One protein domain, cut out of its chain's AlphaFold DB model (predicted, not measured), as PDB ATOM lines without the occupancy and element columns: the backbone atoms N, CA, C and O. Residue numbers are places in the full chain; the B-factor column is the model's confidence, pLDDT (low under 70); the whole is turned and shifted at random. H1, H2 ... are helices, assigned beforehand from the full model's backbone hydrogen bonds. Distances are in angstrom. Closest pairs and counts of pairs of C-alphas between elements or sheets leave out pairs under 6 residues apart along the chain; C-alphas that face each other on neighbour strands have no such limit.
ATOM      1  N   TRP A  28     182.566 139.420 189.899       61.66
ATOM      2  CA  TRP A  28     182.783 138.382 188.877       61.66
ATOM      3  C   TRP A  28     182.270 138.770 187.488       61.66
ATOM      4  O   TRP A  28     182.732 138.213 186.502       61.66
ATOM      5  N   HIS A  29     181.356 139.740 187.402       57.50
ATOM      6  CA  HIS A  29     180.838 140.261 186.130       57.50
ATOM      7  C   HIS A  29     181.951 140.801 185.213       57.50
ATOM      8  O   HIS A  29     181.823 140.698 184.003       57.50
ATOM      9  N   GLU A  30     183.070 141.272 185.779       59.91
ATOM     10  CA  GLU A  30     184.259 141.730 185.038       59.91
ATOM     11  C   GLU A  30     184.999 140.591 184.295       59.91
ATOM     12  O   GLU A  30     185.817 140.852 183.410       59.91
ATOM     13  N   PHE A  31     184.738 139.325 184.646       59.25
ATOM     14  CA  PHE A  31     185.343 138.162 183.991       59.25
ATOM     15  C   PHE A  31     184.457 137.567 182.897       59.25
ATOM     16  O   PHE A  31     185.004 137.065 181.925       59.25
ATOM     17  N   LEU A  32     183.130 137.680 183.021       59.78
ATOM     18  CA  LEU A  32     182.191 136.958 182.162       59.78
ATOM     19  C   LEU A  32     182.051 137.550 180.740       59.78
ATOM     20  O   LEU A  32     181.698 136.840 179.807       59.78
ATOM     21  N   GLU A  33     182.377 138.826 180.510       61.56
ATOM     22  CA  GLU A  33     182.279 139.445 179.167       61.56
ATOM     23  C   GLU A  33     183.363 138.971 178.166       61.56
ATOM     24  O   GLU A  33     183.469 139.502 177.063       61.56
ATOM     25  N   LYS A  34     184.207 137.989 178.520       58.34
ATOM     26  CA  LYS A  34     185.407 137.628 177.738       58.34
ATOM     27  C   LYS A  34     185.221 136.487 176.736       58.34
ATOM     28  O   LYS A  34     186.111 136.278 175.910       58.34
ATOM     29  N   ARG A  35     184.106 135.751 176.772       56.78
ATOM     30  CA  ARG A  35     183.806 134.665 175.822       56.78
ATOM     31  C   ARG A  35     182.399 134.810 175.264       56.78
ATOM     32  O   ARG A  35     181.442 134.248 175.782       56.78
ATOM     33  N   GLU A  36     182.276 135.562 174.178       59.22
ATOM     34  CA  GLU A  36     181.009 135.676 173.464       59.22
ATOM     35  C   GLU A  36     181.038 134.859 172.171       59.22
ATOM     36  O   GLU A  36     181.881 135.078 171.303       59.22
ATOM     37  N   SER A  37     180.078 133.942 172.029       64.00
ATOM     38  CA  SER A  37     179.684 133.438 170.713       64.00
ATOM     39  C   SER A  37     178.583 134.352 170.158       64.00
ATOM     40  O   SER A  37     177.574 134.577 170.843       64.00
ATOM     41  N   PRO A  38     178.739 134.911 168.946       68.81
ATOM     42  CA  PRO A  38     177.687 135.704 168.318       68.81
ATOM     43  C   PRO A  38     176.513 134.829 167.855       68.81
ATOM     44  O   PRO A  38     175.379 135.306 167.833       68.81
ATOM     45  N   GLU A  39     176.757 133.549 167.559       82.38
ATOM     46  CA  GLU A  39     175.750 132.611 167.056       82.38
ATOM     47  C   GLU A  39     175.377 131.546 168.101       82.38
ATOM     48  O   GLU A  39     176.250 131.091 168.855       82.38
ATOM     49  N   PRO A  40     174.091 131.144 168.171       87.38
ATOM     50  CA  PRO A  40     173.650 130.098 169.079       87.38
ATOM     51  C   PRO A  40     174.090 128.719 168.573       87.38
ATOM     52  O   PRO A  40     173.965 128.385 167.396       87.38
ATOM     53  N   SER A  41     174.553 127.881 169.492       90.31
ATOM     54  CA  SER A  41     174.803 126.460 169.249       90.31
ATOM     55  C   SER A  41     173.507 125.693 168.950       90.31
ATOM     56  O   SER A  41     172.406 126.121 169.299       90.31
ATOM     57  N   ALA A  42     173.627 124.492 168.371       89.88
ATOM     58  CA  ALA A  42     172.475 123.625 168.103       89.88
ATOM     59  C   ALA A  42     171.650 123.311 169.368       89.88
ATOM     60  O   ALA A  42     170.421 123.260 169.311       89.88
ATOM     61  N   VAL A  43     172.317 123.142 170.515       90.00
ATOM     62  CA  VAL A  43     171.654 122.915 171.807       90.00
ATOM     63  C   VAL A  43     170.926 124.173 172.274       90.00
ATOM     64  O   VAL A  43     169.782 124.072 172.704       90.00
ATOM     65  N   GLU A  44     171.525 125.360 172.149       92.69
ATOM     66  CA  GLU A  44     170.852 126.618 172.504       92.69
ATOM     67  C   GLU A  44     169.611 126.858 171.641       92.69
ATOM     68  O   GLU A  44     168.550 127.164 172.184       92.69
ATOM     69  N   ILE A  45     169.700 126.618 170.327       91.94
ATOM     70  CA  ILE A  45     168.548 126.688 169.415       91.94
ATOM     71  C   ILE A  45     167.446 125.726 169.879       91.94
ATOM     72  O   ILE A  45     166.294 126.129 170.028       91.94
ATOM     73  N   ALA A  46     167.792 124.465 170.150       90.81
ATOM     74  CA  ALA A  46     166.822 123.450 170.551       90.81
ATOM     75  C   ALA A  46     166.193 123.731 171.932       90.81
ATOM     76  O   ALA A  46     165.027 123.409 172.173       90.81
ATOM     77  N   MET A  47     166.939 124.371 172.832       91.31
ATOM     78  CA  MET A  47     166.452 124.786 174.149       91.31
ATOM     79  C   MET A  47     165.636 126.084 174.100       91.31
ATOM     80  O   MET A  47     164.832 126.331 175.005       91.31
ATOM     81  N   GLY A  48     165.780 126.880 173.036       90.56
ATOM     82  CA  GLY A  48     165.253 128.243 172.954       90.56
ATOM     83  C   GLY A  48     166.030 129.210 173.849       90.56
ATOM     84  O   GLY A  48     165.438 130.101 174.454       90.56
ATOM     85  N   TRP A  49     167.335 128.990 174.008       91.12
ATOM     86  CA  TRP A  49     168.214 129.842 174.802       91.12
ATOM     87  C   TRP A  49     168.863 130.930 173.938       91.12
ATOM     88  O   TRP A  49     169.225 130.656 172.793       91.12
ATOM     89  N   PRO A  50     169.055 132.152 174.475       90.44
ATOM     90  CA  PRO A  50     169.819 133.186 173.786       90.44
ATOM     91  C   PRO A  50     171.245 132.713 173.481       90.44
ATOM     92  O   PRO A  50     171.848 131.990 174.280       90.44
ATOM     93  N   ALA A  51     171.800 133.156 172.354       90.12
ATOM     94  CA  ALA A  51     173.171 132.833 171.960       90.12
ATOM     95  C   ALA A  51     174.184 133.216 173.055       90.12
ATOM     96  O   ALA A  51     174.148 134.335 173.572       90.12
ATOM     97  N   GLY A  52     175.083 132.288 173.392       87.44
ATOM     98  CA  GLY A  52     176.128 132.474 174.403       87.44
ATOM     99  C   GLY A  52     175.751 131.994 175.809       87.44
ATOM    100  O   GLY A  52     176.623 131.937 176.674       87.44
ATOM    101  N   THR A  53     174.501 131.586 176.047       89.00
ATOM    102  CA  THR A  53     174.049 131.000 177.323       89.00
ATOM    103  C   THR A  53     174.921 129.819 177.751       89.00
ATOM    104  O   THR A  53     175.311 129.729 178.916       89.00
ATOM    105  N   LEU A  54     175.251 128.914 176.823       89.94
ATOM    106  CA  LEU A  54     176.069 127.740 177.119       89.94
ATOM    107  C   LEU A  54     177.500 128.142 177.486       89.94
ATOM    108  O   LEU A  54     178.015 127.674 178.494       89.94
ATOM    109  N   SER A  55     178.104 129.064 176.734       87.25
ATOM    110  CA  SER A  55     179.465 129.541 177.007       87.25
ATOM    111  C   SER A  55     179.575 130.202 178.384       87.25
ATOM    112  O   SER A  55     180.527 129.939 179.116       87.25
ATOM    113  N   ILE A  56     178.559 130.978 178.775       86.31
ATOM    114  CA  ILE A  56     178.472 131.598 180.103       86.31
ATOM    115  C   ILE A  56     178.374 130.533 181.207       86.31
ATOM    116  O   ILE A  56     178.996 130.668 182.263       86.31
ATOM    117  N   LEU A  57     177.596 129.465 180.987       88.12
ATOM    118  CA  LEU A  57     177.531 128.340 181.922       88.12
ATOM    119  C   LEU A  57     178.901 127.670 182.059       88.12
ATOM    120  O   LEU A  57     179.377 127.506 183.179       88.12
ATOM    121  N   GLU A  58     179.541 127.309 180.946       89.06
ATOM    122  CA  GLU A  58     180.866 126.677 180.945       89.06
ATOM    123  C   GLU A  58     181.897 127.523 181.696       89.06
ATOM    124  O   GLU A  58     182.618 127.003 182.548       89.06
ATOM    125  N   GLU A  59     181.913 128.833 181.447       85.00
ATOM    126  CA  GLU A  59     182.804 129.767 182.127       85.00
ATOM    127  C   GLU A  59     182.540 129.824 183.636       85.00
ATOM    128  O   GLU A  59     183.478 129.772 184.433       85.00
ATOM    129  N   ALA A  60     181.274 129.846 184.061       81.75
ATOM    130  CA  ALA A  60     180.926 129.822 185.480       81.75
ATOM    131  C   ALA A  60     181.447 128.561 186.196       81.75
ATOM    132  O   ALA A  60     181.888 128.641 187.349       81.75
ATOM    133  N   PHE A  61     181.426 127.400 185.534       84.44
ATOM    134  CA  PHE A  61     181.979 126.166 186.098       84.44
ATOM    135  C   PHE A  61     183.508 126.103 186.024       84.44
ATOM    136  O   PHE A  61     184.127 125.611 186.974       84.44
ATOM    137  N   ASP A  62     184.123 126.619 184.957       84.19
ATOM    138  CA  ASP A  62     185.582 126.742 184.831       84.19
ATOM    139  C   ASP A  62     186.171 127.647 185.916       84.19
ATOM    140  O   ASP A  62     187.210 127.331 186.497       84.19
ATOM    141  N   LEU A  63     185.465 128.725 186.256       79.19
ATOM    142  CA  LEU A  63     185.809 129.621 187.361       79.19
ATOM    143  C   LEU A  63     185.469 129.046 188.742       79.19
ATOM    144  O   LEU A  63     185.741 129.698 189.751       79.19
ATOM    145  N   HIS A  64     184.877 127.848 188.806       76.69
ATOM    146  CA  HIS A  64     184.450 127.205 190.048       76.69
ATOM    147  C   HIS A  64     183.567 128.144 190.891       76.69
ATOM    148  O   HIS A  64     183.783 128.369 192.081       76.69
ATOM    149  N   LEU A  65     182.559 128.760 190.267       76.06
ATOM    150  CA  LEU A  65     181.636 129.626 190.997       76.06
ATOM    151  C   LEU A  65     180.706 128.796 191.889       76.06
ATOM    152  O   LEU A  65     180.212 127.737 191.503       76.06
ATOM    153  N   SER A  66     180.431 129.284 193.101       74.00
ATOM    154  CA  SER A  66     179.372 128.710 193.941       74.00
ATOM    155  C   SER A  66     177.998 129.064 193.378       74.00
ATOM    156  O   SER A  66     177.782 130.180 192.907       74.00
ATOM    157  N   ARG A  67     177.026 128.156 193.527       75.81
ATOM    158  CA  ARG A  67     175.612 128.413 193.198       75.81
ATOM    159  C   ARG A  67     175.005 129.576 193.996       75.81
ATOM    160  O   ARG A  67     173.980 130.111 193.595       75.81
ATOM    161  N   SER A  68     175.634 129.977 195.105       69.44
ATOM    162  CA  SER A  68     175.253 131.146 195.914       69.44
ATOM    163  C   SER A  68     175.871 132.470 195.445       69.44
ATOM    164  O   SER A  68     175.584 133.520 196.021       69.44
ATOM    165  N   VAL A  69     176.736 132.452 194.422       72.69
ATOM    166  CA  VAL A  69     177.342 133.678 193.893       72.69
ATOM    167  C   VAL A  69     176.272 134.535 193.220       72.69
ATOM    168  O   VAL A  69     175.505 134.068 192.372       72.69
ATOM    169  N   GLY A  70     176.244 135.815 193.592       70.38
ATOM    170  CA  GLY A  70     175.397 136.819 192.958       70.38
ATOM    171  C   GLY A  70     175.936 137.241 191.603       70.38
ATOM    172  O   GLY A  70     177.124 137.528 191.471       70.38
ATOM    173  N   TRP A  71     175.058 137.289 190.603       74.31
ATOM    174  CA  TRP A  71     175.385 137.762 189.257       74.31
ATOM    175  C   TRP A  71     174.802 139.173 189.124       74.31
ATOM    176  O   TRP A  71     173.596 139.345 189.286       74.31
ATOM    177  N   GLN A  72     175.649 140.183 188.898       72.25
ATOM    178  CA  GLN A  72     175.237 141.590 188.762       72.25
ATOM    179  C   GLN A  72     174.739 141.853 187.334       72.25
ATOM    180  O   GLN A  72     175.430 142.455 186.518       72.25
ATOM    181  N   LEU A  73     173.560 141.308 187.021       72.81
ATOM    182  CA  LEU A  73     172.979 141.289 185.671       72.81
ATOM    183  C   LEU A  73     172.646 142.690 185.135       72.81
ATOM    184  O   LEU A  73     172.589 142.902 183.927       72.81
ATOM    185  N   ASP A  74     172.441 143.657 186.026       70.38
ATOM    186  CA  ASP A  74     172.185 145.062 185.714       70.38
ATOM    187  C   ASP A  74     173.359 145.745 185.000       70.38
ATOM    188  O   ASP A  74     173.122 146.652 184.197       70.38
ATOM    189  N   LYS A  75     174.583 145.255 185.232       68.19
ATOM    190  CA  LYS A  75     175.837 145.788 184.684       68.19
ATOM    191  C   LYS A  75     176.284 145.152 183.368       68.19
ATOM    192  O   LYS A  75     177.311 145.559 182.842       68.19
ATOM    193  N   LEU A  76     175.553 144.161 182.862       71.31
ATOM    194  CA  LEU A  76     175.935 143.397 181.672       71.31
ATOM    195  C   LEU A  76     175.216 143.912 180.422       71.31
ATOM    196  O   LEU A  76     174.044 144.295 180.481       71.31
ATOM    197  N   SER A  77     175.910 143.877 179.285       67.75
ATOM    198  CA  SER A  77     175.398 144.315 177.978       67.75
ATOM    199  C   SER A  77     174.365 143.340 177.378       67.75
ATOM    200  O   SER A  77     173.278 143.760 176.981       67.75
ATOM    201  N   ARG A  78     174.637 142.025 177.375       69.69
ATOM    202  CA  ARG A  78     173.751 140.963 176.836       69.69
ATOM    203  C   ARG A  78     172.925 140.268 177.922       69.69
ATOM    204  O   ARG A  78     173.046 139.067 178.149       69.69
ATOM    205  N   LYS A  79     172.064 141.025 178.606       77.81
ATOM    206  CA  LYS A  79     171.351 140.573 179.819       77.81
ATOM    207  C   LYS A  79     170.625 139.226 179.672       77.81
ATOM    208  O   LYS A  79     170.653 138.427 180.602       77.81
ATOM    209  N   GLU A  80     170.013 138.945 178.524       83.00
ATOM    210  CA  GLU A  80     169.159 137.765 178.311       83.00
ATOM    211  C   GLU A  80     169.890 136.420 178.461       83.00
ATOM    212  O   GLU A  80     169.415 135.547 179.191       83.00
ATOM    213  N   ALA A  81     171.060 136.254 177.831       83.69
ATOM    214  CA  ALA A  81     171.843 135.012 177.911       83.69
ATOM    215  C   ALA A  81     172.319 134.744 179.346       83.69
ATOM    216  O   ALA A  81     172.254 133.623 179.851       83.69
ATOM    217  N   TYR A  82     172.713 135.806 180.048       81.12
ATOM    218  CA  TYR A  82     173.092 135.735 181.452       81.12
ATOM    219  C   TYR A  82     171.920 135.424 182.375       81.12
ATOM    220  O   TYR A  82     172.084 134.654 183.320       81.12
ATOM    221  N   PHE A  83     170.734 135.981 182.114       80.88
ATOM    222  CA  PHE A  83     169.520 135.622 182.848       80.88
ATOM    223  C   PHE A  83     169.208 134.130 182.689       80.88
ATOM    224  O   PHE A  83     168.959 133.450 183.691       80.88
ATOM    225  N   ALA A  84     169.270 133.611 181.458       84.62
ATOM    226  CA  ALA A  84     169.058 132.195 181.173       84.62
ATOM    227  C   ALA A  84     170.096 131.316 181.892       84.62
ATOM    228  O   ALA A  84     169.720 130.434 182.669       84.62
ATOM    229  N   ALA A  85     171.389 131.607 181.725       86.12
ATOM    230  CA  ALA A  85     172.477 130.859 182.354       86.12
ATOM    231  C   ALA A  85     172.372 130.879 183.886       86.12
ATOM    232  O   ALA A  85     172.413 129.832 184.532       86.12
ATOM    233  N   ALA A  86     172.148 132.052 184.484       79.81
ATOM    234  CA  ALA A  86     172.046 132.192 185.931       79.81
ATOM    235  C   ALA A  86     170.855 131.411 186.511       79.81
ATOM    236  O   ALA A  86     170.975 130.836 187.596       79.81
ATOM    237  N   LYS A  87     169.719 131.353 185.797       81.31
ATOM    238  CA  LYS A  87     168.559 130.544 186.203       81.31
ATOM    239  C   LYS A  87     168.933 129.062 186.263       81.31
ATOM    240  O   LYS A  87     168.654 128.424 187.270       81.31
ATOM    241  N   ILE A  88     169.602 128.517 185.248       85.62
ATOM    242  CA  ILE A  88     169.973 127.090 185.212       85.62
ATOM    243  C   ILE A  88     171.093 126.763 186.206       85.62
ATOM    244  O   ILE A  88     170.990 125.803 186.971       85.62
ATOM    245  N   PHE A  89     172.141 127.588 186.247       80.75
ATOM    246  CA  PHE A  89     173.290 127.413 187.136       80.75
ATOM    247  C   PHE A  89     172.873 127.340 188.612       80.75
ATOM    248  O   PHE A  89     173.371 126.517 189.385       80.75
ATOM    249  N   ARG A  90     171.902 128.175 188.997       72.44
ATOM    250  CA  ARG A  90     171.390 128.282 190.371       72.44
ATOM    251  C   ARG A  90     170.139 127.450 190.629       72.44
ATOM    252  O   ARG A  90     169.428 127.702 191.599       72.44
ATOM    253  N   ARG A  91     169.856 126.458 189.785       74.50
ATOM    254  CA  ARG A  91     168.709 125.554 189.941       74.50
ATOM    255  C   ARG A  91     167.350 126.252 190.026       74.50
ATOM    256  O   ARG A  91     166.501 125.889 190.830       74.50
ATOM    257  N   GLY A  92     167.113 127.233 189.169       53.41
ATOM    258  CA  GLY A  92     165.812 127.885 189.000       53.41
ATOM    259  C   GLY A  92     165.584 129.081 189.908       53.41
ATOM    260  O   GLY A  92     164.608 129.802 189.717       53.41
ATOM    261  N   VAL A  93     166.513 129.352 190.825       54.97
ATOM    262  CA  VAL A  93     166.521 130.576 191.619       54.97
ATOM    263  C   VAL A  93     166.997 131.730 190.725       54.97
ATOM    264  O   VAL A  93     168.188 132.053 190.620       54.97
ATOM    265  N   ALA A  94     166.053 132.309 189.986       51.53
ATOM    266  CA  ALA A  94     166.269 133.542 189.248       51.53
ATOM    267  C   ALA A  94     166.394 134.703 190.243       51.53
ATOM    268  O   ALA A  94     165.609 134.793 191.175       51.53
ATOM    269  N   HIS A  95     167.354 135.599 190.015       53.84
ATOM    270  CA  HIS A  95     167.291 136.930 190.606       53.84
ATOM    271  C   HIS A  95     166.731 137.867 189.551       53.84
ATOM    272  O   HIS A  95     167.356 138.064 188.509       53.84
ATOM    273  N   SER A  96     165.573 138.453 189.845       44.72
ATOM    274  CA  SER A  96     165.242 139.774 189.330       44.72
ATOM    275  C   SER A  96     166.006 140.810 190.145       44.72
ATOM    276  O   SER A  96     166.103 140.697 191.367       44.72
ATOM    277  N   SER A  97     166.522 141.839 189.487       44.44
ATOM    278  CA  SER A  97     166.957 143.064 190.144       44.44
ATOM    279  C   SER A  97     165.801 143.627 190.987       44.44
ATOM    280  O   SER A  97     164.903 144.235 190.418       44.44
ATOM    281  N   GLN A  98     165.785 143.369 192.302       44.12
ATOM    282  CA  GLN A  98     165.517 144.329 193.394       44.12
ATOM    283  C   GLN A  98     164.929 143.714 194.681       44.12
ATOM    284  O   GLN A  98     165.192 144.289 195.731       44.12
ATOM    285  N   LEU A  99     164.246 142.558 194.685       45.75
ATOM    286  CA  LEU A  99     163.728 141.943 195.928       45.75
ATOM    287  C   LEU A  99     163.645 140.401 195.847       45.75
ATOM    288  O   LEU A  99     163.179 139.902 194.821       45.75
ATOM    289  N   PRO A 100     164.031 139.656 196.910       53.44
ATOM    290  CA  PRO A 100     163.793 138.215 197.024       53.44
ATOM    291  C   PRO A 100     162.304 137.884 196.871       53.44
ATOM    292  O   PRO A 100     161.487 138.407 197.631       53.44
ATOM    293  N   ARG A 101     161.930 137.011 195.930       60.53
ATOM    294  CA  ARG A 101     160.575 136.442 195.880       60.53
ATOM    295  C   ARG A 101     160.496 135.180 196.736       60.53
ATOM    296  O   ARG A 101     161.416 134.364 196.749       60.53
ATOM    297  N   GLU A 102     159.384 135.019 197.443       65.38
ATOM    298  CA  GLU A 102     159.037 133.762 198.104       65.38
ATOM    299  C   GLU A 102     158.329 132.863 197.083       65.38
ATOM    300  O   GLU A 102     157.296 133.233 196.522       65.38
ATOM    301  N   LEU A 103     158.918 131.703 196.788       74.00
ATOM    302  CA  LEU A 103     158.276 130.671 195.980       74.00
ATOM    303  C   LEU A 103     157.670 129.653 196.935       74.00
ATOM    304  O   LEU A 103     158.398 129.061 197.730       74.00
TER     305      LEU A 103
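This is residues 28 to 103 of the 466 residues of the protein "DHQ_synthase domain-containing protein" of Proteobacteria bacterium (UniProt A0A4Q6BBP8). What is the picture? Helices H3 and H4 pack together steeply tilted as a core, with short H1 and H2 near H3. What builds it? The printed part has 76 residues with four named helices, H1 to H4 in order, and no named strand: all helix, though only 31 residues are in named elements. It is compact, radius of gyration of the C-alphas 12.1 A, spans 34 by 25 by 22 A.

What comes first? H1, residues 29 to 32, only just touches H3, residues 53 to 62, with 3 pairs of C-alphas within 8 A, the closest Leu 32 and Ile 56, 6.8 A. H2, residues 42 to 47, is close to H3 but not clearly touching, closest C-alphas Glu 44 and Leu 54, 7.1 A. And last? H4, residues 79 to 89, touches H3 at a steep tilt of 52 degrees, the same way, closest C-alphas Thr 53 and Ala 81, 4.6 A. Every O i to N i+4 pair is within hydrogen-bond range in H2, H3 and H4; H1 is too short.

Where does H1 begin? At C-alpha 29, (180.838, 140.261, 186.130). How long are H3 and H4? They measure 14.4 A and 15.2 A; H4 ends at (173.290, 127.413, 187.136).

Any cut? The printed part has none; the link H3 to H4 is long. Where is pLDDT under 70? At residues 28 to 38, 68, 75, 77 to 78 and 92 to 102.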